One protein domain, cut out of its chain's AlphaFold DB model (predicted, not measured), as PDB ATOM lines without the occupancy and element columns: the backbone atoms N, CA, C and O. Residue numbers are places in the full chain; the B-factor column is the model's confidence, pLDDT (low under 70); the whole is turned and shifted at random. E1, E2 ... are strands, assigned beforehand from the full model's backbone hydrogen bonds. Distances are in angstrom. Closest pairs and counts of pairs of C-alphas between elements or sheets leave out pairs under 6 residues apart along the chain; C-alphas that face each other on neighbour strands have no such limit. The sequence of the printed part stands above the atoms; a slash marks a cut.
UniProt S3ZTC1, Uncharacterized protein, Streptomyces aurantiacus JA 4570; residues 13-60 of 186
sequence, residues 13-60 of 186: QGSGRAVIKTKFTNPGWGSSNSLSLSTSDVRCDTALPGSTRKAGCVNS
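AT A GLANCE: This is residues 13 to 60 of the 186 residues of an uncharacterized protein of Streptomyces aurantiacus JA 4570 (UniProt S3ZTC1). A thin rod: E1 runs on into E2, E3 and E4 return beside them, and E5 folds back on E4. Loops 23 to 34 and 46 to 55 make its ends. The 48 printed residues, under half in named strands, hold E1 to E5 and no named helix: all strand, in antiparallel sheets E1 E4 E5 and E2 E3. It is extended, radius of gyration of the C-alphas 18.4 A, spanning 61 by 14 by 11 A.

HOW THE PARTS SIT: E1, residues 13 to 16, runs on into E2, residues 19 to 22, at 12 degrees. E3, residues 35 to 38, forms a hairpin with E2, at 158 degrees; N 20 and O 37 are 2.8 A apart. E4, residues 42 to 45, is antiparallel to E1, at 159 degrees; N 14 and O 44 are 2.9 A apart. E5, residues 56 to 59, forms a hairpin with E4, at 153 degrees; N 43 and O 58 are 2.9 A apart.

IN THESE COORDINATES: E1 begins at C-alpha 13 (219.299, 155.140, 150.677); E5 ends at C-alpha 59 (215.362, 161.059, 139.758).

THE WHOLE: The farthest C-alphas, Gly 28 and Gly 50, are 61.2 A apart. Link E2 to E3 is long. The printed part has no cut. Residues 51 to 53 have pLDDT under 70.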
ATOM      1  N   GLN A  13     220.014 154.187 151.522       89.19
ATOM      2  CA  GLN A  13     219.299 155.140 150.677       89.19
ATOM      3  C   GLN A  13     219.508 156.550 151.221       89.19
ATOM      4  O   GLN A  13     219.511 156.755 152.432       89.19
ATOM      5  N   GLY A  14     219.667 157.513 150.323       88.25
ATOM      6  CA  GLY A  14     219.757 158.928 150.647       88.25
ATOM      7  C   GLY A  14     219.166 159.739 149.512       88.25
ATOM      8  O   GLY A  14     219.310 159.365 148.349       88.25
ATOM      9  N   SER A  15     218.499 160.834 149.849       88.12
ATOM     10  CA  SER A  15     217.896 161.730 148.868       88.12
ATOM     11  C   SER A  15     218.435 163.138 149.038       88.12
ATOM     12  O   SER A  15     218.730 163.571 150.151       88.12
ATOM     13  N   GLY A  16     218.547 163.858 147.930       86.56
ATOM     14  CA  GLY A  16     218.938 165.258 147.933       86.56
ATOM     15  C   GLY A  16     218.446 165.981 146.690       86.56
ATOM     16  O   GLY A  16     218.119 165.363 145.678       86.56
ATOM     17  N   ARG A  17     218.419 167.308 146.765       88.12
ATOM     18  CA  ARG A  17     218.133 168.189 145.633       88.12
ATOM     19  C   ARG A  17     219.060 169.388 145.659       88.12
ATOM     20  O   ARG A  17     219.441 169.852 146.734       88.12
ATOM     21  N   ALA A  18     219.391 169.910 144.488       86.19
ATOM     22  CA  ALA A  18     220.092 171.176 144.396       86.19
ATOM     23  C   ALA A  18     219.085 172.324 144.541       86.19
ATOM     24  O   ALA A  18     218.001 172.295 143.954       86.19
ATOM     25  N   VAL A  19     219.455 173.338 145.323       89.19
ATOM     26  CA  VAL A  19     218.694 174.580 145.475       89.19
ATOM     27  C   VAL A  19     219.622 175.738 145.138       89.19
ATOM     28  O   VAL A  19     220.611 175.966 145.831       89.19
ATOM     29  N   ILE A  20     219.302 176.465 144.074       88.50
ATOM     30  CA  ILE A  20     219.983 177.690 143.670       88.50
ATOM     31  C   ILE A  20     219.184 178.855 144.243       88.50
ATOM     32  O   ILE A  20     218.015 179.036 143.910       88.50
ATOM     33  N   LYS A  21     219.816 179.645 145.110       92.62
ATOM     34  CA  LYS A  21     219.244 180.893 145.620       92.62
ATOM     35  C   LYS A  21     219.891 182.059 144.884       92.62
ATOM     36  O   LYS A  21     221.101 182.236 144.987       92.62
ATOM     37  N   THR A  22     219.108 182.835 144.144       90.88
ATOM     38  CA  THR A  22     219.583 184.019 143.420       90.88
ATOM     39  C   THR A  22     219.030 185.288 144.051       90.88
ATOM     40  O   THR A  22     217.892 185.332 144.513       90.88
ATOM     41  N   LYS A  23     219.851 186.334 144.083       92.69
ATOM     42  CA  LYS A  23     219.475 187.671 144.537       92.69
ATOM     43  C   LYS A  23     219.967 188.657 143.488       92.69
ATOM     44  O   LYS A  23     221.145 188.633 143.142       92.69
ATOM     45  N   PHE A  24     219.065 189.468 142.952       89.69
ATOM     46  CA  PHE A  24     219.390 190.450 141.925       89.69
ATOM     47  C   PHE A  24     219.677 191.788 142.597       89.69
ATOM     48  O   PHE A  24     218.894 192.226 143.436       89.69
ATOM     49  N   THR A  25     220.776 192.442 142.233       92.00
ATOM     50  CA  THR A  25     221.139 193.753 142.782       92.00
ATOM     51  C   THR A  25     221.232 194.764 141.654       92.00
ATOM     52  O   THR A  25     221.940 194.538 140.677       92.00
ATOM     53  N   ASN A  26     220.524 195.881 141.803       89.88
ATOM     54  CA  ASN A  26     220.586 197.021 140.902       89.88
ATOM     55  C   ASN A  26     221.062 198.261 141.690       89.88
ATOM     56  O   ASN A  26     220.458 198.574 142.718       89.88
ATOM     57  N   PRO A  27     222.096 198.992 141.230       88.69
ATOM     58  CA  PRO A  27     222.599 200.179 141.929       88.69
ATOM     59  C   PRO A  27     221.564 201.298 142.150       88.69
ATOM     60  O   PRO A  27     221.677 202.030 143.124       88.69
ATOM     61  N   GLY A  28     220.559 201.430 141.278       89.69
ATOM     62  CA  GLY A  28     219.520 202.463 141.362       89.69
ATOM     63  C   GLY A  28     218.271 202.074 142.161       89.69
ATOM     64  O   GLY A  28     217.550 202.961 142.605       89.69
ATOM     65  N   TRP A  29     218.000 200.776 142.358       81.81
ATOM     66  CA  TRP A  29     216.755 200.286 142.992       81.81
ATOM     67  C   TRP A  29     216.976 199.334 144.177       81.81
ATOM     68  O   TRP A  29     216.017 198.859 144.782       81.81
ATOM     69  N   GLY A  30     218.230 199.041 144.526       88.88
ATOM     70  CA  GLY A  30     218.580 198.144 145.622       88.88
ATOM     71  C   GLY A  30     218.585 196.665 145.225       88.88
ATOM     72  O   GLY A  30     218.776 196.292 144.068       88.88
ATOM     73  N   SER A  31     218.447 195.791 146.221       90.94
ATOM     74  CA  SER A  31     218.457 194.339 146.023       90.94
ATOM     75  C   SER A  31     217.059 193.726 146.043       90.94
ATOM     76  O   SER A  31     216.231 194.102 146.867       90.94
ATOM     77  N   SER A  32     216.838 192.695 145.229       87.81
ATOM     78  CA  SER A  32     215.640 191.861 145.289       87.81
ATOM     79  C   SER A  32     215.608 190.990 146.550       87.81
ATOM     80  O   SER A  32     216.633 190.726 147.190       87.81
ATOM     81  N   ASN A  33     214.428 190.446 146.852       90.25
ATOM     82  CA  ASN A  33     214.322 189.248 147.683       90.25
ATOM     83  C   ASN A  33     215.009 188.061 146.992       90.25
ATOM     84  O   ASN A  33     215.149 188.037 145.763       90.25
ATOM     85  N   SER A  34     215.435 187.071 147.775       90.06
ATOM     86  CA  SER A  34     216.050 185.861 147.230       90.06
ATOM     87  C   SER A  34     215.012 185.003 146.504       90.06
ATOM     88  O   SER A  34     214.049 184.539 147.113       90.06
ATOM     89  N   LEU A  35     215.241 184.731 145.222       89.56
ATOM     90  CA  LEU A  35     214.520 183.722 144.453       89.56
ATOM     91  C   LEU A  35     215.173 182.357 144.692       89.56
ATOM     92  O   LEU A  35     216.396 182.247 144.690       89.56
ATOM     93  N   SER A  36     214.374 181.310 144.899       91.06
ATOM     94  CA  SER A  36     214.876 179.938 145.030       91.06
ATOM     95  C   SER A  36     214.396 179.082 143.866       91.06
ATOM     96  O   SER A  36     213.198 178.899 143.674       91.06
ATOM     97  N   LEU A  37     215.340 178.521 143.120       86.94
ATOM     98  CA  LEU A  37     215.110 177.517 142.088       86.94
ATOM     99  C   LEU A  37     215.624 176.180 142.611       86.94
ATOM    100  O   LEU A  37     216.699 176.116 143.202       86.94
ATOM    101  N   SER A  38     214.867 175.104 142.424       86.38
ATOM    102  CA  SER A  38     215.246 173.789 142.945       86.38
ATOM    103  C   SER A  38     215.118 172.707 141.885       86.38
ATOM    104  O   SER A  38     214.188 172.724 141.082       86.38
ATOM    105  N   THR A  39     216.055 171.760 141.878       85.00
ATOM    106  CA  THR A  39     215.978 170.573 141.015       85.00
ATOM    107  C   THR A  39     214.991 169.562 141.586       85.00
ATOM    108  O   THR A  39     214.575 169.673 142.745       85.00
ATOM    109  N   SER A  40     214.637 168.543 140.801       85.94
ATOM    110  CA  SER A  40     213.972 167.347 141.326       85.94
ATOM    111  C   SER A  40     214.824 166.664 142.399       85.94
ATOM    112  O   SER A  40     216.055 166.779 142.387       85.94
ATOM    113  N   ASP A  41     214.157 165.940 143.296       88.06
ATOM    114  CA  ASP A  41     214.826 165.064 144.253       88.06
ATOM    115  C   ASP A  41     215.503 163.902 143.524       88.06
ATOM    116  O   ASP A  41     214.917 163.229 142.670       88.06
ATOM    117  N   VAL A  42     216.751 163.652 143.898       90.94
ATOM    118  CA  VAL A  42     217.552 162.526 143.439       90.94
ATOM    119  C   VAL A  42     217.752 161.591 144.620       90.94
ATOM    120  O   VAL A  42     218.324 161.993 145.632       90.94
ATOM    121  N   ARG A  43     217.310 160.339 144.484       91.88
ATOM    122  CA  ARG A  43     217.671 159.265 145.412       91.88
ATOM    123  C   ARG A  43     218.937 158.593 144.919       91.88
ATOM    124  O   ARG A  43     218.966 158.132 143.785       91.88
ATOM    125  N   CYS A  44     219.926 158.443 145.786       91.19
ATOM    126  CA  CYS A  44     221.066 157.557 145.600       91.19
ATOM    127  C   CYS A  44     220.983 156.385 146.588       91.19
ATOM    128  O   CYS A  44     220.646 156.572 147.757       91.19
ATOM    129  N   ASP A  45     221.278 155.169 146.130       91.00
ATOM    130  CA  ASP A  45     221.118 153.963 146.944       91.00
ATOM    131  C   ASP A  45     222.127 152.849 146.623       91.00
ATOM    132  O   ASP A  45     222.733 152.809 145.551       91.00
ATOM    133  N   THR A  46     222.239 151.895 147.546       90.31
ATOM    134  CA  THR A  46     222.854 150.564 147.373       90.31
ATOM    135  C   THR A  46     221.814 149.449 147.552       90.31
ATOM    136  O   THR A  46     222.130 148.326 147.955       90.31
ATOM    137  N   ALA A  47     220.541 149.764 147.301       90.00
ATOM    138  CA  ALA A  47     219.395 148.935 147.666       90.00
ATOM    139  C   ALA A  47     218.855 148.076 146.512       90.00
ATOM    140  O   ALA A  47     217.912 147.310 146.710       90.00
ATOM    141  N   LEU A  48     219.448 148.170 145.315       89.50
ATOM    142  CA  LEU A  48     219.019 147.391 144.156       89.50
ATOM    143  C   LEU A  48     219.176 145.874 144.404       89.50
ATOM    144  O   LEU A  48     220.307 145.389 144.556       89.50
ATOM    145  N   PRO A  49     218.076 145.091 144.410       85.38
ATOM    146  CA  PRO A  49     218.154 143.654 144.651       85.38
ATOM    147  C   PRO A  49     219.040 142.952 143.617       85.38
ATOM    148  O   PRO A  49     218.896 143.163 142.417       85.38
ATOM    149  N   GLY A  50     219.951 142.095 144.081       75.69
ATOM    150  CA  GLY A  50     220.860 141.338 143.212       75.69
ATOM    151  C   GLY A  50     222.078 142.113 142.690       75.69
ATOM    152  O   GLY A  50     222.952 141.495 142.093       75.69
ATOM    153  N   SER A  51     222.195 143.423 142.949       67.38
ATOM    154  CA  SER A  51     223.363 144.246 142.575       67.38
ATOM    155  C   SER A  51     223.944 144.987 143.786       67.38
ATOM    156  O   SER A  51     224.260 146.174 143.740       67.38
ATOM    157  N   THR A  52     224.077 144.268 144.901       56.91
ATOM    158  CA  THR A  52     224.216 144.782 146.279       56.91
ATOM    159  C   THR A  52     225.475 145.608 146.587       56.91
ATOM    160  O   THR A  52     225.702 145.942 147.745       56.91
ATOM    161  N   ARG A  53     226.296 145.964 145.588       60.97
ATOM    162  CA  ARG A  53     227.535 146.742 145.771       60.97
ATOM    163  C   ARG A  53     227.689 147.959 144.856       60.97
ATOM    164  O   ARG A  53     228.597 148.750 145.079       60.97
ATOM    165  N   LYS A  54     226.853 148.131 143.825       77.12
ATOM    166  CA  LYS A  54     226.970 149.297 142.932       77.12
ATOM    167  C   LYS A  54     226.025 150.391 143.395       77.12
ATOM    168  O   LYS A  54     224.816 150.256 143.210       77.12
ATOM    169  N   ALA A  55     226.573 151.462 143.960       86.94
ATOM    170  CA  ALA A  55     225.817 152.684 144.194       86.94
ATOM    171  C   ALA A  55     225.267 153.230 142.866       86.94
ATOM    172  O   ALA A  55     225.880 153.072 141.808       86.94
ATOM    173  N   GLY A  56     224.094 153.845 142.912       88.75
ATOM    174  CA  GLY A  56     223.508 154.519 141.759       88.75
ATOM    175  C   GLY A  56     222.378 155.430 142.189       88.75
ATOM    176  O   GLY A  56     221.852 155.277 143.291       88.75
ATOM    177  N   CYS A  57     222.037 156.376 141.321       89.75
ATOM    178  CA  CYS A  57     221.063 157.410 141.621       89.75
ATOM    179  C   CYS A  57     219.936 157.437 140.587       89.75
ATOM    180  O   CYS A  57     220.160 157.149 139.413       89.75
ATOM    181  N   VAL A  58     218.736 157.797 141.032       92.25
ATOM    182  CA  VAL A  58     217.539 157.977 140.208       92.25
ATOM    183  C   VAL A  58     216.869 159.303 140.539       92.25
ATOM    184  O   VAL A  58     216.885 159.749 141.685       92.25
ATOM    185  N   ASN A  59     216.251 159.925 139.537       90.25
ATOM    186  CA  ASN A  59     215.362 161.059 139.758       90.25
ATOM    187  C   ASN A  59     214.021 160.534 140.288       90.25
ATOM    188  O   ASN A  59     213.269 159.903 139.548       90.25
ATOM    189  N   SER A  60     213.719 160.801 141.558       83.94
ATOM    190  CA  SER A  60     212.490 160.331 142.209       83.94
ATOM    191  C   SER A  60     211.230 161.055 141.724       83.94
ATOM    192  O   SER A  60     210.125 160.579 141.968       83.94
TER     193      SER A  60